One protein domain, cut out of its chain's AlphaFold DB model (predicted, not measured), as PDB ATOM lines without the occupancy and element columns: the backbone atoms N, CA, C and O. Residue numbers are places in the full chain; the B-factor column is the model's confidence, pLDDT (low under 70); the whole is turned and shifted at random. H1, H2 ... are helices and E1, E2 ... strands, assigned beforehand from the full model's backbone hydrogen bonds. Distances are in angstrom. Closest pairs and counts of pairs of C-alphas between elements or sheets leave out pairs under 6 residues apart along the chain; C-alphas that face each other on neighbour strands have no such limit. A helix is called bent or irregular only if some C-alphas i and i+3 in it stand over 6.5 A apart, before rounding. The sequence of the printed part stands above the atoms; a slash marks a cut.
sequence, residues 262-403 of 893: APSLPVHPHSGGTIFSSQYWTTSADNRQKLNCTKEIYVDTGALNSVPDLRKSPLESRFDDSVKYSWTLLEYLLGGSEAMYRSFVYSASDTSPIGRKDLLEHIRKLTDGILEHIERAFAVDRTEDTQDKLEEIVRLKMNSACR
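What this domain is: This is residues 262 to 403 of the 893 residues of an uncharacterized protein of Ramazzottius varieornatus (UniProt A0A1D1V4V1). The two longest helices, H5 and H6, fold back on each other as a hairpin; H3 crosses both near their link, and H4 packs on H6 toward the hairpin's other end. On the side of H3 away from H6, the small strand hairpin E1 E2, with H1 and H2 beside it, makes a minor part next to the last residue of H3. The printed part has 142 residues, with named elements in the order H1 E1 E2 H2 H3 H4 H5 H6; E1 and E2 form one antiparallel sheet. The class is mostly helix, and the whole is compact, with a radius of gyration of the C-alphas of 14.7 A and spans of 45 by 34 by 25 A.

How they stand to each other: H1, residues 276 to 282, is irregular, with C-alphas 277 and 280 8.0 A apart. E1, residues 288 to 290, and E2, residues 298 to 300, form a hairpin at 148 degrees, with N 289 and O 299 2.9 A apart and N 299 and O 289 3.0 A apart, within hydrogen-bond range. The closest C-alphas of H1 and E2 are those of Trp 281 and Tyr 298, 4.6 A apart. H2, residues 301 to 304, is close to but not clearly touching H3, residues 318 to 333; their closest C-alphas, Leu 304 and Leu 329, are 7.7 A apart. H3 touches H1 with residue 333 alone, 6.6 A from Trp 281 between C-alphas. H5, residues 356 to 378, touches H3 at a steep tilt of 52 degrees, opposite ways, closest at C-alphas 326 and 370, 6.4 A. H6, residues 383 to 402, touches H3 at a steep tilt of 49 degrees, the same way, closest at C-alphas 323 and 386, 5.7 A. H5 and H6 form a helical hairpin at a shallow tilt of 33 degrees, only just short of steep; C-alphas 371 and 383 are closest, 6.2 A. H4, residues 337 to 347, touches H6 with C-alphas 344 and 398 closest, 5.3 A. Every O i to N i+4 pair is within hydrogen-bond range in H3, H4 and H6; H5 has 18 of 19, H1 has 0 of 3 with 1 of 4 O i to N i+3 pairs, and H2 is too short for an i+4 pair.

Where its parts are: H1 begins at C-alpha 276 (185.392, 156.849, 196.447). H3 is 22.0 A long, H4 15.0 A, H5 32.2 A and H6 28.2 A. H6 ends at C-alpha 402 (170.571, 159.946, 187.075).

The domain as a whole: The C-alphas farthest apart, Pro 314 and Thr 351, are 46.3 A from each other. The printed part has no cut, and the link H2 to H3 is long. Mean pLDDT of the printed part is 92.8, with residues 350 to 351 under 70.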
ATOM      1  N   ALA A 262     184.335 179.257 186.249       88.50
ATOM      2  CA  ALA A 262     185.077 178.543 187.281       88.50
ATOM      3  C   ALA A 262     186.260 177.794 186.635       88.50
ATOM      4  O   ALA A 262     186.056 177.034 185.682       88.50
ATOM      5  N   PRO A 263     187.507 177.963 187.116       88.12
ATOM      6  CA  PRO A 263     188.648 177.305 186.497       88.12
ATOM      7  C   PRO A 263     188.553 175.785 186.661       88.12
ATOM      8  O   PRO A 263     188.430 175.261 187.770       88.12
ATOM      9  N   SER A 264     188.633 175.067 185.538       90.06
ATOM     10  CA  SER A 264     188.668 173.605 185.515       90.06
ATOM     11  C   SER A 264     190.085 173.116 185.821       90.06
ATOM     12  O   SER A 264     191.019 173.342 185.049       90.06
ATOM     13  N   LEU A 265     190.253 172.458 186.969       92.81
ATOM     14  CA  LEU A 265     191.529 171.875 187.380       92.81
ATOM     15  C   LEU A 265     191.788 170.537 186.661       92.81
ATOM     16  O   LEU A 265     190.851 169.770 186.421       92.81
ATOM     17  N   PRO A 266     193.055 170.200 186.350       91.75
ATOM     18  CA  PRO A 266     193.388 168.929 185.719       91.75
ATOM     19  C   PRO A 266     193.046 167.748 186.636       91.75
ATOM     20  O   PRO A 266     193.313 167.781 187.837       91.75
ATOM     21  N   VAL A 267     192.507 166.668 186.060       91.31
ATOM     22  CA  VAL A 267     192.210 165.433 186.803       91.31
ATOM     23  C   VAL A 267     193.489 164.888 187.439       91.31
ATOM     24  O   VAL A 267     194.444 164.538 186.744       91.31
ATOM     25  N   HIS A 268     193.494 164.797 188.769       91.75
ATOM     26  CA  HIS A 268     194.637 164.321 189.538       91.75
ATOM     27  C   HIS A 268     195.058 162.887 189.118       91.75
ATOM     28  O   HIS A 268     194.198 162.006 189.028       91.75
ATOM     29  N   PRO A 269     196.361 162.589 188.912       87.62
ATOM     30  CA  PRO A 269     196.838 161.311 188.357       87.62
ATOM     31  C   PRO A 269     196.653 160.075 189.257       87.62
ATOM     32  O   PRO A 269     196.978 158.961 188.841       87.62
ATOM     33  N   HIS A 270     196.154 160.238 190.486       87.19
ATOM     34  CA  HIS A 270     195.673 159.136 191.339       87.19
ATOM     35  C   HIS A 270     194.174 159.252 191.675       87.19
ATOM     36  O   HIS A 270     193.718 158.699 192.671       87.19
ATOM     37  N   SER A 271     193.399 159.966 190.851       89.00
ATOM     38  CA  SER A 271     191.969 159.675 190.692       89.00
ATOM     39  C   SER A 271     191.817 158.215 190.254       89.00
ATOM     40  O   SER A 271     192.557 157.747 189.386       89.00
ATOM     41  N   GLY A 272     190.874 157.482 190.842       82.56
ATOM     42  CA  GLY A 272     190.517 156.128 190.401       82.56
ATOM     43  C   GLY A 272     189.336 156.101 189.422       82.56
ATOM     44  O   GLY A 272     188.813 155.028 189.104       82.56
ATOM     45  N   GLY A 273     188.890 157.269 188.946       87.56
ATOM     46  CA  GLY A 273     187.784 157.415 187.995       87.56
ATOM     47  C   GLY A 273     186.380 157.356 188.611       87.56
ATOM     48  O   GLY A 273     185.404 157.332 187.862       87.56
ATOM     49  N   THR A 274     186.270 157.329 189.939       90.94
ATOM     50  CA  THR A 274     185.038 157.529 190.729       90.94
ATOM     51  C   THR A 274     185.366 158.316 192.000       90.94
ATOM     52  O   THR A 274     186.533 158.445 192.363       90.94
ATOM     53  N   ILE A 275     184.352 158.810 192.707       92.06
ATOM     54  CA  ILE A 275     184.504 159.617 193.923       92.06
ATOM     55  C   ILE A 275     185.238 158.838 195.024       92.06
ATOM     56  O   ILE A 275     186.263 159.298 195.522       92.06
ATOM     57  N   PHE A 276     184.781 157.630 195.364       89.12
ATOM     58  CA  PHE A 276     185.392 156.849 196.447       89.12
ATOM     59  C   PHE A 276     186.767 156.280 196.084       89.12
ATOM     60  O   PHE A 276     187.589 156.065 196.973       89.12
ATOM     61  N   SER A 277     187.061 156.098 194.794       85.44
ATOM     62  CA  SER A 277     188.406 155.719 194.342       85.44
ATOM     63  C   SER A 277     189.361 156.911 194.206       85.44
ATOM     64  O   SER A 277     190.547 156.714 193.951       85.44
ATOM     65  N   SER A 278     188.874 158.141 194.406       87.69
ATOM     66  CA  SER A 278     189.649 159.386 194.310       87.69
ATOM     67  C   SER A 278     189.995 159.989 195.675       87.69
ATOM     68  O   SER A 278     190.302 161.170 195.767       87.69
ATOM     69  N   GLN A 279     190.038 159.181 196.738       87.19
ATOM     70  CA  GLN A 279     190.440 159.594 198.096       87.19
ATOM     71  C   GLN A 279     191.949 159.904 198.243       87.19
ATOM     72  O   GLN A 279     192.511 159.838 199.338       87.19
ATOM     73  N   TYR A 280     192.630 160.270 197.152       86.94
ATOM     74  CA  TYR A 280     194.065 160.575 197.123       86.94
ATOM     75  C   TYR A 280     194.445 161.733 198.060       86.94
ATOM     76  O   TYR A 280     195.581 161.795 198.525       86.94
ATOM     77  N   TRP A 281     193.492 162.624 198.340       91.56
ATOM     78  CA  TRP A 281     193.601 163.790 199.216       91.56
ATOM     79  C   TRP A 281     193.638 163.460 200.709       91.56
ATOM     80  O   TRP A 281     193.935 164.340 201.503       91.56
ATOM     81  N   THR A 282     193.390 162.211 201.107       92.12
ATOM     82  CA  THR A 282     193.595 161.748 202.496       92.12
ATOM     83  C   THR A 282     195.075 161.523 202.837       92.12
ATOM     84  O   THR A 282     195.408 161.183 203.966       92.12
ATOM     85  N   THR A 283     195.979 161.645 201.857       91.19
ATOM     86  CA  THR A 283     197.397 161.280 201.989       91.19
ATOM     87  C   THR A 283     198.306 162.479 201.709       91.19
ATOM     88  O   THR A 283     198.236 163.093 200.639       91.19
ATOM     89  N   SER A 284     199.207 162.782 202.643       94.56
ATOM     90  CA  SER A 284     200.274 163.776 202.472       94.56
ATOM     91  C   SER A 284     201.285 163.360 201.395       94.56
ATOM     92  O   SER A 284     201.675 162.193 201.336       94.56
ATOM     93  N   ALA A 285     201.770 164.317 200.604       94.00
ATOM     94  CA  ALA A 285     202.881 164.140 199.666       94.00
ATOM     95  C   ALA A 285     203.656 165.460 199.513       94.00
ATOM     96  O   ALA A 285     203.084 166.526 199.732       94.00
ATOM     97  N   ASP A 286     204.925 165.397 199.104       94.69
ATOM     98  CA  ASP A 286     205.838 166.556 199.032       94.69
ATOM     99  C   ASP A 286     205.321 167.702 198.138       94.69
ATOM    100  O   ASP A 286     205.668 168.864 198.331       94.69
ATOM    101  N   ASN A 287     204.476 167.381 197.153       95.38
ATOM    102  CA  ASN A 287     203.866 168.330 196.221       95.38
ATOM    103  C   ASN A 287     202.493 168.864 196.684       95.38
ATOM    104  O   ASN A 287     201.783 169.463 195.871       95.38
ATOM    105  N   ARG A 288     202.088 168.604 197.937       96.56
ATOM    106  CA  ARG A 288     200.752 168.910 198.469       96.56
ATOM    107  C   ARG A 288     200.775 169.763 199.723       96.56
ATOM    108  O   ARG A 288     201.580 169.565 200.628       96.56
ATOM    109  N   GLN A 289     199.773 170.622 199.825       97.38
ATOM    110  CA  GLN A 289     199.479 171.426 201.000       97.38
ATOM    111  C   GLN A 289     198.247 170.863 201.721       97.38
ATOM    112  O   GLN A 289     197.251 170.524 201.076       97.38
ATOM    113  N   LYS A 290     198.292 170.763 203.060       97.88
ATOM    114  CA  LYS A 290     197.076 170.527 203.859       97.88
ATOM    115  C   LYS A 290     196.222 171.797 203.815       97.88
ATOM    116  O   LYS A 290     196.744 172.889 204.044       97.88
ATOM    117  N   LEU A 291     194.926 171.659 203.551       97.75
ATOM    118  CA  LEU A 291     193.974 172.761 203.696       97.75
ATOM    119  C   LEU A 291     193.894 173.223 205.164       97.75
ATOM    120  O   LEU A 291     194.187 172.465 206.090       97.75
ATOM    121  N   ASN A 292     193.481 174.474 205.389       97.44
ATOM    122  CA  ASN A 292     193.397 175.082 206.728       97.44
ATOM    123  C   ASN A 292     192.147 174.624 207.513       97.44
ATOM    124  O   ASN A 292     191.398 175.431 208.054       97.44
ATOM    125  N   CYS A 293     191.898 173.318 207.538       97.44
ATOM    126  CA  CYS A 293     190.743 172.671 208.149       97.44
ATOM    127  C   CYS A 293     191.181 171.613 209.178       97.44
ATOM    128  O   CYS A 293     192.320 171.134 209.166       97.44
ATOM    129  N   THR A 294     190.272 171.218 210.071       96.88
ATOM    130  CA  THR A 294     190.497 170.124 211.032       96.88
ATOM    131  C   THR A 294     190.821 168.825 210.296       96.88
ATOM    132  O   THR A 294     191.842 168.183 210.563       96.88
ATOM    133  N   LYS A 295     189.986 168.490 209.307       96.25
ATOM    134  CA  LYS A 295     190.074 167.282 208.478       96.25
ATOM    135  C   LYS A 295     191.392 167.203 207.706       96.25
ATOM    136  O   LYS A 295     191.968 168.213 207.305       96.25
ATOM    137  N   GLU A 296     191.867 165.987 207.470       96.56
ATOM    138  CA  GLU A 296     193.106 165.718 206.734       96.56
ATOM    139  C   GLU A 296     192.857 165.720 205.220       96.56
ATOM    140  O   GLU A 296     192.776 164.677 204.577       96.56
ATOM    141  N   ILE A 297     192.685 166.926 204.667       97.56
ATOM    142  CA  ILE A 297     192.507 167.164 203.231       97.56
ATOM    143  C   ILE A 297     193.785 167.798 202.673       97.56
ATOM    144  O   ILE A 297     194.165 168.902 203.065       97.56
ATOM    145  N   TYR A 298     194.435 167.095 201.748       97.31
ATOM    146  CA  TYR A 298     195.658 167.499 201.058       97.31
ATOM    147  C   TYR A 298     195.389 167.744 199.569       97.31
ATOM    148  O   TYR A 298     194.842 166.882 198.878       97.31
ATOM    149  N   VAL A 299     195.818 168.899 199.062       96.81
ATOM    150  CA  VAL A 299     195.630 169.345 197.669       96.81
ATOM    151  C   VAL A 299     197.001 169.593 197.041       96.81
ATOM    152  O   VAL A 299     197.878 170.139 197.706       96.81
ATOM    153  N   ASP A 300     197.208 169.208 195.776       96.62
ATOM    154  CA  ASP A 300     198.455 169.530 195.067       96.62
ATOM    155  C   ASP A 300     198.648 171.052 195.009       96.62
ATOM    156  O   ASP A 300     197.760 171.782 194.564       96.62
ATOM    157  N   THR A 301     199.823 171.547 195.393       96.25
ATOM    158  CA  THR A 301     200.092 172.991 195.507       96.25
ATOM    159  C   THR A 301     199.885 173.723 194.175       96.25
ATOM    160  O   THR A 301     199.393 174.845 194.154       96.25
ATOM    161  N   GLY A 302     200.179 173.074 193.041       95.44
ATOM    162  CA  GLY A 302     199.900 173.629 191.712       95.44
ATOM    163  C   GLY A 302     198.405 173.738 191.383       95.44
ATOM    164  O   GLY A 302     198.004 174.676 190.699       95.44
ATOM    165  N   ALA A 303     197.573 172.826 191.898       95.25
ATOM    166  CA  ALA A 303     196.122 172.902 191.752       95.25
ATOM    167  C   ALA A 303     195.543 173.999 192.657       95.25
ATOM    168  O   ALA A 303     194.791 174.840 192.177       95.25
ATOM    169  N   LEU A 304     195.970 174.060 193.925       96.38
ATOM    170  CA  LEU A 304     195.541 175.087 194.883       96.38
ATOM    171  C   LEU A 304     195.901 176.509 194.413       96.38
ATOM    172  O   LEU A 304     195.062 177.401 194.465       96.38
ATOM    173  N   ASN A 305     197.107 176.696 193.863       95.19
ATOM    174  CA  ASN A 305     197.561 177.962 193.275       95.19
ATOM    175  C   ASN A 305     196.826 178.352 191.975       95.19
ATOM    176  O   ASN A 305     197.015 179.465 191.488       95.19
ATOM    177  N   SER A 306     196.029 177.447 191.394       94.88
ATOM    178  CA  SER A 306     195.236 177.690 190.180       94.88
ATOM    179  C   SER A 306     193.771 178.050 190.480       94.88
ATOM    180  O   SER A 306     193.005 178.308 189.553       94.88
ATOM    181  N   VAL A 307     193.366 178.071 191.757       94.94
ATOM    182  CA  VAL A 307     192.038 178.525 192.210       94.94
ATOM    183  C   VAL A 307     192.117 180.025 192.574       94.94
ATOM    184  O   VAL A 307     193.162 180.453 193.068       94.94
ATOM    185  N   PRO A 308     191.078 180.857 192.338       90.69
ATOM    186  CA  PRO A 308     191.166 182.300 192.576       90.69
ATOM    187  C   PRO A 308     191.445 182.678 194.040       90.69
ATOM    188  O   PRO A 308     190.985 182.028 194.973       90.69
ATOM    189  N   ASP A 309     192.175 183.772 194.254       94.56
ATOM    190  CA  ASP A 309     192.459 184.290 195.597       94.56
ATOM    191  C   ASP A 309     191.304 185.175 196.096       94.56
ATOM    192  O   ASP A 309     191.201 186.341 195.710       94.56
ATOM    193  N   LEU A 310     190.472 184.643 197.000       95.50
ATOM    194  CA  LEU A 310     189.287 185.310 197.578       95.50
ATOM    195  C   LEU A 310     189.605 186.542 198.461       95.50
ATOM    196  O   LEU A 310     188.704 187.150 199.053       95.50
ATOM    197  N   ARG A 311     190.884 186.930 198.577       94.75
ATOM    198  CA  ARG A 311     191.319 188.232 199.123       94.75
ATOM    199  C   ARG A 311     191.355 189.340 198.066       94.75
ATOM    200  O   ARG A 311     191.467 190.504 198.433       94.75
ATOM    201  N   LYS A 312     191.306 188.983 196.777       95.25
ATOM    202  CA  LYS A 312     191.345 189.908 195.631       95.25
ATOM    203  C   LYS A 312     189.969 190.149 194.995       95.25
ATOM    204  O   LYS A 312     189.834 191.089 194.219       95.25
ATOM    205  N   SER A 313     188.972 189.322 195.315       94.00
ATOM    206  CA  SER A 313     187.577 189.520 194.906       94.00
ATOM    207  C   SER A 313     186.981 190.801 195.511       94.00
ATOM    208  O   SER A 313     187.122 191.003 196.722       94.00
ATOM    209  N   PRO A 314     186.273 191.631 194.719       94.94
ATOM    210  CA  PRO A 314     185.341 192.636 195.232       94.94
ATOM    211  C   PRO A 314     184.346 192.043 196.237       94.94
ATOM    212  O   PRO A 314     184.004 190.862 196.157       94.94
ATOM    213  N   LEU A 315     183.849 192.855 197.175       90.94
ATOM    214  CA  LEU A 315     182.886 192.403 198.193       90.94
ATOM    215  C   LEU A 315     181.581 191.901 197.556       90.94
ATOM    216  O   LEU A 315     180.968 190.960 198.053       90.94
ATOM    217  N   GLU A 316     181.207 192.494 196.427       92.81
ATOM    218  CA  GLU A 316     180.007 192.213 195.648       92.81
ATOM    219  C   GLU A 316     180.063 190.841 194.957       92.81
ATOM    220  O   GLU A 316     179.049 190.148 194.912       92.81
ATOM    221  N   SER A 317     181.233 190.416 194.456       94.25
ATOM    222  CA  SER A 317     181.418 189.090 193.835       94.25
ATOM    223  C   SER A 317     181.862 188.013 194.825       94.25
ATOM    224  O   SER A 317     181.851 186.831 194.489       94.25
ATOM    225  N   ARG A 318     182.248 188.393 196.050       93.38
ATOM    226  CA  ARG A 318     182.919 187.513 197.020       93.38
ATOM    227  C   ARG A 318     182.142 186.240 197.350       93.38
ATOM    228  O   ARG A 318     182.757 185.199 197.570       93.38
ATOM    229  N   PHE A 319     180.810 186.317 197.358       94.50
ATOM    230  CA  PHE A 319     179.944 185.148 197.509       94.50
ATOM    231  C   PHE A 319     180.076 184.198 196.309       94.50
ATOM    232  O   PHE A 319     180.481 183.049 196.487       94.50
ATOM    233  N   ASP A 320     179.823 184.687 195.094       94.06
ATOM    234  CA  ASP A 320     179.887 183.889 193.866       94.06
ATOM    235  C   ASP A 320     181.281 183.286 193.648       94.06
ATOM    236  O   ASP A 320     181.409 182.104 193.323       94.06
ATOM    237  N   ASP A 321     182.329 184.069 193.905       95.31
ATOM    238  CA  ASP A 321     183.719 183.619 193.845       95.31
ATOM    239  C   ASP A 321     184.009 182.531 194.889       95.31
ATOM    240  O   ASP A 321     184.719 181.574 194.583       95.31
ATOM    241  N   SER A 322     183.426 182.603 196.094       96.44
ATOM    242  CA  SER A 322     183.571 181.549 197.110       96.44
ATOM    243  C   SER A 322     182.848 180.250 196.729       96.44
ATOM    244  O   SER A 322     183.384 179.163 196.970       96.44
ATOM    245  N   VAL A 323     181.696 180.326 196.047       96.12
ATOM    246  CA  VAL A 323     181.008 179.150 195.483       96.12
ATOM    247  C   VAL A 323     181.823 178.565 194.326       96.12
ATOM    248  O   VAL A 323     182.029 177.351 194.287       96.12
ATOM    249  N   LYS A 324     182.350 179.401 193.419       95.88
ATOM    250  CA  LYS A 324     183.230 178.985 192.308       95.88
ATOM    251  C   LYS A 324     184.514 178.321 192.825       95.88
ATOM    252  O   LYS A 324     184.834 177.216 192.392       95.88
ATOM    253  N   TYR A 325     185.196 178.930 193.800       96.94
ATOM    254  CA  TYR A 325     186.364 178.369 194.495       96.94
ATOM    255  C   TYR A 325     186.045 176.992 195.081       96.94
ATOM    256  O   TYR A 325     186.746 176.012 194.820       96.94
ATOM    257  N   SER A 326     184.957 176.915 195.854       97.44
ATOM    258  CA  SER A 326     184.549 175.690 196.536       97.44
ATOM    259  C   SER A 326     184.188 174.584 195.554       97.44
ATOM    260  O   SER A 326     184.605 173.445 195.755       97.44
ATOM    261  N   TRP A 327     183.462 174.902 194.475       97.12
ATOM    262  CA  TRP A 327     183.123 173.936 193.433       97.12
ATOM    263  C   TRP A 327     184.369 173.426 192.708       97.12
ATOM    264  O   TRP A 327     184.548 172.216 192.614       97.12
ATOM    265  N   THR A 328     185.246 174.318 192.237       96.94
ATOM    266  CA  THR A 328     186.493 173.940 191.555       96.94
ATOM    267  C   THR A 328     187.336 173.001 192.423       96.94
ATOM    268  O   THR A 328     187.821 171.973 191.941       96.94
ATOM    269  N   LEU A 329     187.481 173.317 193.714       97.06
ATOM    270  CA  LEU A 329     188.262 172.506 194.642       97.06
ATOM    271  C   LEU A 329     187.578 171.165 194.954       97.06
ATOM    272  O   LEU A 329     188.245 170.128 194.977       97.06
ATOM    273  N   LEU A 330     186.253 171.165 195.133       97.38
ATOM    274  CA  LEU A 330     185.449 169.964 195.362       97.38
ATOM    275  C   LEU A 330     185.472 169.027 194.146       97.38
ATOM    276  O   LEU A 330     185.721 167.837 194.313       97.38
ATOM    277  N   GLU A 331     185.275 169.538 192.929       96.38
ATOM    278  CA  GLU A 331     185.325 168.745 191.695       96.38
ATOM    279  C   GLU A 331     186.693 168.067 191.533       96.38
ATOM    280  O   GLU A 331     186.760 166.864 191.271       96.38
ATOM    281  N   TYR A 332     187.784 168.804 191.756       96.38
ATOM    282  CA  TYR A 332     189.142 168.263 191.731       96.38
ATOM    283  C   TYR A 332     189.347 167.157 192.781       96.38
ATOM    284  O   TYR A 332     189.772 166.047 192.434       96.38
ATOM    285  N   LEU A 333     188.986 167.414 194.044       96.06
ATOM    286  CA  LEU A 333     189.079 166.455 195.158       96.06
ATOM    287  C   LEU A 333     188.239 165.187 194.920       96.06
ATOM    288  O   LEU A 333     188.655 164.086 195.273       96.06
ATOM    289  N   LEU A 334     187.091 165.320 194.254       95.25
ATOM    290  CA  LEU A 334     186.213 164.217 193.852       95.25
ATOM    291  C   LEU A 334     186.699 163.449 192.602       95.25
ATOM    292  O   LEU A 334     186.046 162.494 192.175       95.25
ATOM    293  N   GLY A 335     187.855 163.819 192.040       94.06
ATOM    294  CA  GLY A 335     188.498 163.137 190.911       94.06
ATOM    295  C   GLY A 335     188.122 163.673 189.527       94.06
ATOM    296  O   GLY A 335     188.395 162.991 188.536       94.06
ATOM    297  N   GLY A 336     187.518 164.862 189.454       94.94
ATOM    298  CA  GLY A 336     187.028 165.526 188.242       94.94
ATOM    299  C   GLY A 336     185.561 165.222 187.918       94.94
ATOM    300  O   GLY A 336     185.018 164.187 188.317       94.94
ATOM    301  N   SER A 337     184.920 166.085 187.129       92.38
ATOM    302  CA  SER A 337     183.515 165.948 186.697       92.38
ATOM    303  C   SER A 337     183.168 164.590 186.075       92.38
ATOM    304  O   SER A 337     182.074 164.084 186.315       92.38
ATOM    305  N   GLU A 338     184.082 163.943 185.346       90.38
ATOM    306  CA  GLU A 338     183.872 162.585 184.810       90.38
ATOM    307  C   GLU A 338     183.810 161.516 185.922       90.38
ATOM    308  O   GLU A 338     182.988 160.600 185.860       90.38
ATOM    309  N   ALA A 339     184.623 161.639 186.978       91.75
ATOM    310  CA  ALA A 339     184.559 160.751 188.141       91.75
ATOM    311  C   ALA A 339     183.279 160.993 188.957       91.75
ATOM    312  O   ALA A 339     182.621 160.033 189.376       91.75
ATOM    313  N   MET A 340     182.868 162.257 189.117       93.94
ATOM    314  CA  MET A 340     181.583 162.619 189.727       93.94
ATOM    315  C   MET A 340     180.404 162.052 188.930       93.94
ATOM    316  O   MET A 340     179.575 161.339 189.491       93.94
ATOM    317  N   TYR A 341     180.361 162.283 187.615       91.69
ATOM    318  CA  TYR A 341     179.311 161.795 186.719       91.69
ATOM    319  C   TYR A 341     179.182 160.270 186.768       91.69
ATOM    320  O   TYR A 341     178.079 159.757 186.962       91.69
ATOM    321  N   ARG A 342     180.298 159.532 186.690       87.62
ATOM    322  CA  ARG A 342     180.308 158.065 186.854       87.62
ATOM    323  C   ARG A 342     179.735 157.634 188.201       87.62
ATOM    324  O   ARG A 342     178.924 156.715 188.239       87.62
ATOM    325  N   SER A 343     180.101 158.319 189.281       91.00
ATOM    326  CA  SER A 343     179.630 158.014 190.640       91.00
ATOM    327  C   SER A 343     178.141 158.316 190.822       91.00
ATOM    328  O   SER A 343     177.429 157.550 191.471       91.00
ATOM    329  N   PHE A 344     177.633 159.386 190.208       92.06
ATOM    330  CA  PHE A 344     176.209 159.716 190.199       92.06
ATOM    331  C   PHE A 344     175.396 158.716 189.366       92.06
ATOM    332  O   PHE A 344     174.399 158.193 189.859       92.06
ATOM    333  N   VAL A 345     175.850 158.363 188.156       86.12
ATOM    334  CA  VAL A 345     175.242 157.296 187.334       86.12
ATOM    335  C   VAL A 345     175.253 155.954 188.077       86.12
ATOM    336  O   VAL A 345     174.278 155.207 188.020       86.12
ATOM    337  N   TYR A 346     176.338 155.631 188.787       83.81
ATOM    338  CA  TYR A 346     176.475 154.346 189.472       83.81
ATOM    339  C   TYR A 346     175.651 154.274 190.766       83.81
ATOM    340  O   TYR A 346     174.992 153.266 190.989       83.81
ATOM    341  N   SER A 347     175.587 155.340 191.566       87.06
ATOM    342  CA  SER A 347     174.741 155.403 192.777       87.06
ATOM    343  C   SER A 347     173.244 155.623 192.497       87.06
ATOM    344  O   SER A 347     172.421 155.373 193.376       87.06
ATOM    345  N   ALA A 348     172.879 156.042 191.280       82.25
ATOM    346  CA  ALA A 348     171.508 155.982 190.758       82.25
ATOM    347  C   ALA A 348     171.089 154.564 190.328       82.25
ATOM    348  O   ALA A 348     169.903 154.260 190.219       82.25
ATOM    349  N   SER A 349     172.067 153.706 190.049       74.12
ATOM    350  CA  SER A 349     171.880 152.320 189.648       74.12
ATOM    351  C   SER A 349     171.776 151.452 190.908       74.12
ATOM    352  O   SER A 349     172.655 151.511 191.767       74.12
ATOM    353  N   ASP A 350     170.756 150.587 191.002       69.00
ATOM    354  CA  ASP A 350     170.520 149.601 192.091       69.00
ATOM    355  C   ASP A 350     171.600 148.488 192.182       69.00
ATOM    356  O   ASP A 350     171.359 147.349 192.570       69.00
ATOM    357  N   THR A 351     172.822 148.814 191.771       68.25
ATOM    358  CA  THR A 351     173.956 147.929 191.491       68.25
ATOM    359  C   THR A 351     175.237 148.374 192.170       68.25
ATOM    360  O   THR A 351     176.237 147.661 192.127       68.25
ATOM    361  N   SER A 352     175.251 149.608 192.672       82.00
ATOM    362  CA  SER A 352     176.392 150.140 193.395       82.00
ATOM    363  C   SER A 352     176.390 149.588 194.822       82.00
ATOM    364  O   SER A 352     175.342 149.608 195.471       82.00
ATOM    365  N   PRO A 353     177.544 149.132 195.348       84.38
ATOM    366  CA  PRO A 353     177.689 148.869 196.778       84.38
ATOM    367  C   PRO A 353     177.584 150.164 197.607       84.38
ATOM    368  O   PRO A 353     177.325 150.113 198.806       84.38
ATOM    369  N   ILE A 354     177.764 151.321 196.967       88.69
ATOM    370  CA  ILE A 354     177.708 152.659 197.556       88.69
ATOM    371  C   ILE A 354     176.364 153.301 197.197       88.69
ATOM    372  O   ILE A 354     176.107 153.612 196.029       88.69
ATOM    373  N   GLY A 355     175.495 153.497 198.188       89.19
ATOM    374  CA  GLY A 355     174.182 154.103 197.977       89.19
ATOM    375  C   GLY A 355     174.250 155.618 197.761       89.19
ATOM    376  O   GLY A 355     175.203 156.278 198.175       89.19
ATOM    377  N   ARG A 356     173.188 156.202 197.187       91.25
ATOM    378  CA  ARG A 356     173.043 157.665 197.028       91.25
ATOM    379  C   ARG A 356     173.269 158.438 198.336       91.25
ATOM    380  O   ARG A 356     173.893 159.494 198.298       91.25
ATOM    381  N   LYS A 357     172.803 157.914 199.480       92.31
ATOM    382  CA  LYS A 357     173.054 158.522 200.799       92.31
ATOM    383  C   LYS A 357     174.545 158.508 201.147       92.31
ATOM    384  O   LYS A 357     175.090 159.555 201.468       92.31
ATOM    385  N   ASP A 358     175.184 157.343 201.043       91.75
ATOM    386  CA  ASP A 358     176.601 157.143 201.368       91.75
ATOM    387  C   ASP A 358     177.497 158.090 200.543       91.75
ATOM    388  O   ASP A 358     178.445 158.676 201.063       91.75
ATOM    389  N   LEU A 359     177.148 158.294 199.264       93.44
ATOM    390  CA  LEU A 359     177.836 159.221 198.366       93.44
ATOM    391  C   LEU A 359     177.631 160.693 198.743       93.44
ATOM    392  O   LEU A 359     178.609 161.434 198.819       93.44
ATOM    393  N   LEU A 360     176.392 161.120 199.004       94.38
ATOM    394  CA  LEU A 360     176.105 162.502 199.412       94.38
ATOM    395  C   LEU A 360     176.745 162.845 200.764       94.38
ATOM    396  O   LEU A 360     177.264 163.943 200.930       94.38
ATOM    397  N   GLU A 361     176.781 161.902 201.707       95.56
ATOM    398  CA  GLU A 361     177.438 162.094 203.004       95.56
ATOM    399  C   GLU A 361     178.969 162.211 202.867       95.56
ATOM    400  O   GLU A 361     179.593 162.988 203.589       95.56
ATOM    401  N   HIS A 362     179.583 161.492 201.919       94.50
ATOM    402  CA  HIS A 362     181.010 161.638 201.614       94.50
ATOM    403  C   HIS A 362     181.328 162.979 200.932       94.50
ATOM    404  O   HIS A 362     182.316 163.618 201.290       94.50
ATOM    405  N   ILE A 363     180.469 163.439 200.012       95.94
ATOM    406  CA  ILE A 363     180.603 164.756 199.369       95.94
ATOM    407  C   ILE A 363     180.461 165.876 200.404       95.94
ATOM    408  O   ILE A 363     181.347 166.719 200.484       95.94
ATOM    409  N   ARG A 364     179.421 165.849 201.252       96.56
ATOM    410  CA  ARG A 364     179.241 166.830 202.338       96.56
ATOM    411  C   ARG A 364     180.473 166.889 203.244       96.56
ATOM    412  O   ARG A 364     181.032 167.960 203.436       96.56
ATOM    413  N   LYS A 365     180.993 165.734 203.681       95.75
ATOM    414  CA  LYS A 365     182.213 165.665 204.511       95.75
ATOM    415  C   LYS A 365     183.447 166.311 203.867       95.75
ATOM    416  O   LYS A 365     184.315 166.766 204.617       95.75
ATOM    417  N   LEU A 366     183.532 166.376 202.537       96.44
ATOM    418  CA  LEU A 366     184.524 167.190 201.829       96.44
ATOM    419  C   LEU A 366     184.138 168.674 201.824       96.44
ATOM    420  O   LEU A 366     184.962 169.497 202.217       96.44
ATOM    421  N   THR A 367     182.896 169.008 201.461       97.56
ATOM    422  CA  THR A 367     182.359 170.378 201.469       97.56
ATOM    423  C   THR A 367     182.598 171.093 202.800       97.56
ATOM    424  O   THR A 367     183.210 172.157 202.780       97.56
ATOM    425  N   ASP A 368     182.245 170.513 203.959       97.62
ATOM    426  CA  ASP A 368     182.475 171.201 205.246       97.62
ATOM    427  C   ASP A 368     183.973 171.474 205.504       97.62
ATOM    428  O   ASP A 368     184.320 172.468 206.127       97.62
ATOM    429  N   GLY A 369     184.883 170.618 205.013       97.69
ATOM    430  CA  GLY A 369     186.332 170.841 205.144       97.69
ATOM    431  C   GLY A 369     186.890 171.902 204.185       97.69
ATOM    432  O   GLY A 369     187.866 172.574 204.508       97.69
ATOM    433  N   ILE A 370     186.255 172.085 203.025       98.00
ATOM    434  CA  ILE A 370     186.556 173.172 202.084       98.00
ATOM    435  C   ILE A 370     186.055 174.507 202.650       98.00
ATOM    436  O   ILE A 370     186.792 175.490 202.631       98.00
ATOM    437  N   LEU A 371     184.847 174.534 203.220       97.81
ATOM    438  CA  LEU A 371     184.264 175.729 203.836       97.81
ATOM    439  C   LEU A 371     185.036 176.166 205.090       97.81
ATOM    440  O   LEU A 371     185.409 177.331 205.178       97.81
ATOM    441  N   GLU A 372     185.387 175.237 205.986       97.88
ATOM    442  CA  GLU A 372     186.250 175.496 207.155       97.88
ATOM    443  C   GLU A 372     187.622 176.069 206.742       97.88
ATOM    444  O   GLU A 372     188.178 176.954 207.399       97.88
ATOM    445  N   HIS A 373     188.175 175.591 205.621       97.50
ATOM    446  CA  HIS A 373     189.395 176.155 205.050       97.50
ATOM    447  C   HIS A 373     189.184 177.582 204.531       97.50
ATOM    448  O   HIS A 373     190.040 178.431 204.785       97.50
ATOM    449  N   ILE A 374     188.079 177.857 203.834       97.31
ATOM    450  CA  ILE A 374     187.775 179.179 203.269       97.31
ATOM    451  C   ILE A 374     187.534 180.210 204.374       97.31
ATOM    452  O   ILE A 374     188.131 181.286 204.339       97.31
ATOM    453  N   GLU A 375     186.743 179.852 205.385       96.44
ATOM    454  CA  GLU A 375     186.500 180.637 206.598       96.44
ATOM    455  C   GLU A 375     187.828 181.117 207.204       96.44
ATOM    456  O   GLU A 375     188.085 182.318 207.309       96.44
ATOM    457  N   ARG A 376     188.744 180.183 207.498       96.94
ATOM    458  CA  ARG A 376     190.026 180.483 208.159       96.94
ATOM    459  C   ARG A 376     191.103 181.070 207.251       96.94
ATOM    460  O   ARG A 376     192.021 181.717 207.750       96.94
ATOM    461  N   ALA A 377     191.075 180.807 205.946       95.69
ATOM    462  CA  ALA A 377     192.076 181.323 205.008       95.69
ATOM    463  C   ALA A 377     191.715 182.706 204.448       95.69
ATOM    464  O   ALA A 377     192.618 183.460 204.068       95.69
ATOM    465  N   PHE A 378     190.425 183.045 204.397       95.44
ATOM    466  CA  PHE A 378     189.932 184.234 203.703       95.44
ATOM    467  C   PHE A 378     189.025 185.136 204.548       95.44
ATOM    468  O   PHE A 378     188.751 186.245 204.092       95.44
ATOM    469  N   ALA A 379     188.599 184.722 205.748       93.06
ATOM    470  CA  ALA A 379     187.597 185.434 206.549       93.06
ATOM    471  C   ALA A 379     186.336 185.723 205.712       93.06
ATOM    472  O   ALA A 379     186.015 186.871 205.393       93.06
ATOM    473  N   VAL A 380     185.688 184.640 205.276       92.38
ATOM    474  CA  VAL A 380     184.359 184.659 204.654       92.38
ATOM    475  C   VAL A 380     183.344 184.287 205.727       92.38
ATOM    476  O   VAL A 380     183.502 183.282 206.412       92.38
ATOM    477  N   ASP A 381     182.330 185.126 205.865       88.94
ATOM    478  CA  ASP A 381     181.246 185.081 206.846       88.94
ATOM    479  C   ASP A 381     180.030 184.274 206.362       88.94
ATOM    480  O   ASP A 381     179.367 183.609 207.152       88.94
ATOM    481  N   ARG A 382     179.761 184.274 205.052       93.44
ATOM    482  CA  ARG A 382     178.602 183.605 204.425       93.44
ATOM    483  C   ARG A 382     178.854 182.138 204.042       93.44
ATOM    484  O   ARG A 382     178.530 181.698 202.936       93.44
ATOM    485  N   THR A 383     179.466 181.361 204.935       94.75
ATOM    486  CA  THR A 383     179.793 179.943 204.683       94.75
ATOM    487  C   THR A 383     178.555 179.050 204.569       94.75
ATOM    488  O   THR A 383     178.552 178.149 203.733       94.75
ATOM    489  N   GLU A 384     177.486 179.328 205.323       95.88
ATOM    490  CA  GLU A 384     176.216 178.582 205.260       95.88
ATOM    491  C   GLU A 384     175.511 178.751 203.901       95.88
ATOM    492  O   GLU A 384     175.221 177.758 203.235       95.88
ATOM    493  N   ASP A 385     175.348 179.992 203.415       96.25
ATOM    494  CA  ASP A 385     174.821 180.272 202.064       96.25
ATOM    495  C   ASP A 385     175.639 179.552 200.970       96.25
ATOM    496  O   ASP A 385     175.108 179.068 199.966       96.25
ATOM    497  N   THR A 386     176.960 179.489 201.168       95.44
ATOM    498  CA  THR A 386     177.894 178.833 200.245       95.44
ATOM    499  C   THR A 386     177.703 177.313 200.280       95.44
ATOM    500  O   THR A 386     177.728 176.672 199.228       95.44
ATOM    501  N   GLN A 387     177.443 176.728 201.456       96.81
ATOM    502  CA  GLN A 387     177.103 175.310 201.596       96.81
ATOM    503  C   GLN A 387     175.804 174.966 200.869       96.81
ATOM    504  O   GLN A 387     175.803 174.046 200.049       96.81
ATOM    505  N   ASP A 388     174.726 175.708 201.124       96.06
ATOM    506  CA  ASP A 388     173.421 175.465 200.503       96.06
ATOM    507  C   ASP A 388     173.510 175.549 198.975       96.06
ATOM    508  O   ASP A 388     172.966 174.694 198.261       96.06
ATOM    509  N   LYS A 389     174.279 176.511 198.446       96.44
ATOM    510  CA  LYS A 389     174.494 176.627 197.000       96.44
ATOM    511  C   LYS A 389     175.290 175.454 196.424       96.44
ATOM    512  O   LYS A 389     174.953 174.959 195.347       96.44
ATOM    513  N   LEU A 390     176.302 174.953 197.133       96.69
ATOM    514  CA  LEU A 390     177.056 173.763 196.715       96.69
ATOM    515  C   LEU A 390     176.205 172.490 196.778       96.69
ATOM    516  O   LEU A 390     176.268 171.674 195.856       96.69
ATOM    517  N   GLU A 391     175.381 172.318 197.811       95.88
ATOM    518  CA  GLU A 391     174.457 171.185 197.902       95.88
ATOM    519  C   GLU A 391     173.379 171.237 196.809       95.88
ATOM    520  O   GLU A 391     173.049 170.196 196.232       95.88
ATOM    521  N   GLU A 392     172.901 172.426 196.426       95.00
ATOM    522  CA  GLU A 392     172.045 172.597 195.249       95.00
ATOM    523  C   GLU A 392     172.749 172.148 193.957       95.00
ATOM    524  O   GLU A 392     172.190 171.338 193.208       95.00
ATOM    525  N   ILE A 393     173.972 172.624 193.702       95.81
ATOM    526  CA  ILE A 393     174.750 172.285 192.498       95.81
ATOM    527  C   ILE A 393     175.012 170.771 192.431       95.81
ATOM    528  O   ILE A 393     174.760 170.145 191.396       95.81
ATOM    529  N   VAL A 394     175.453 170.154 193.535       95.69
ATOM    530  CA  VAL A 394     175.661 168.697 193.637       95.69
ATOM    531  C   VAL A 394     174.356 167.944 193.372       95.69
ATOM    532  O   VAL A 394     174.350 166.984 192.597       95.69
ATOM    533  N   ARG A 395     173.235 168.381 193.958       94.38
ATOM    534  CA  ARG A 395     171.908 167.774 193.764       94.38
ATOM    535  C   ARG A 395     171.459 167.840 192.303       94.38
ATOM    536  O   ARG A 395     170.989 166.823 191.789       94.38
ATOM    537  N   LEU A 396     171.632 168.978 191.629       92.62
ATOM    538  CA  LEU A 396     171.269 169.169 190.218       92.62
ATOM    539  C   LEU A 396     172.161 168.344 189.280       92.62
ATOM    540  O   LEU A 396     171.646 167.604 188.439       92.62
ATOM    541  N   LYS A 397     173.490 168.388 189.456       93.56
ATOM    542  CA  LYS A 397     174.441 167.569 188.678       93.56
ATOM    543  C   LYS A 397     174.189 166.072 188.884       93.56
ATOM    544  O   LYS A 397     174.214 165.312 187.914       93.56
ATOM    545  N   MET A 398     173.866 165.648 190.110       93.06
ATOM    546  CA  MET A 398     173.480 164.270 190.406       93.06
ATOM    547  C   MET A 398     172.161 163.891 189.725       93.06
ATOM    548  O   MET A 398     172.141 162.914 188.983       93.06
ATOM    549  N   ASN A 399     171.085 164.666 189.909       90.00
ATOM    550  CA  ASN A 399     169.788 164.418 189.266       90.00
ATOM    551  C   ASN A 399     169.909 164.345 187.735       90.00
ATOM    552  O   ASN A 399     169.295 163.478 187.117       90.00
ATOM    553  N   SER A 400     170.721 165.213 187.128       88.56
ATOM    554  CA  SER A 400     171.017 165.202 185.691       88.56
ATOM    555  C   SER A 400     171.720 163.913 185.251       88.56
ATOM    556  O   SER A 400     171.309 163.277 184.281       88.56
ATOM    557  N   ALA A 401     172.728 163.462 186.002       86.88
ATOM    558  CA  ALA A 401     173.423 162.201 185.744       86.88
ATOM    559  C   ALA A 401     172.543 160.954 185.974       86.88
ATOM    560  O   ALA A 401     172.723 159.948 185.290       86.88
ATOM    561  N   CYS A 402     171.562 161.012 186.882       83.06
ATOM    562  CA  CYS A 402     170.571 159.946 187.075       83.06
ATOM    563  C   CYS A 402     169.617 159.770 185.878       83.06
ATOM    564  O   CYS A 402     168.990 158.715 185.755       83.06
ATOM    565  N   ARG A 403     169.455 160.782 185.010       81.88
ATOM    566  CA  ARG A 403     168.491 160.721 183.901       81.88
ATOM    567  C   ARG A 403     168.979 159.764 182.813       81.88
ATOM    568  O   ARG A 403     170.101 159.914 182.323       81.88
TER     569      ARG A 403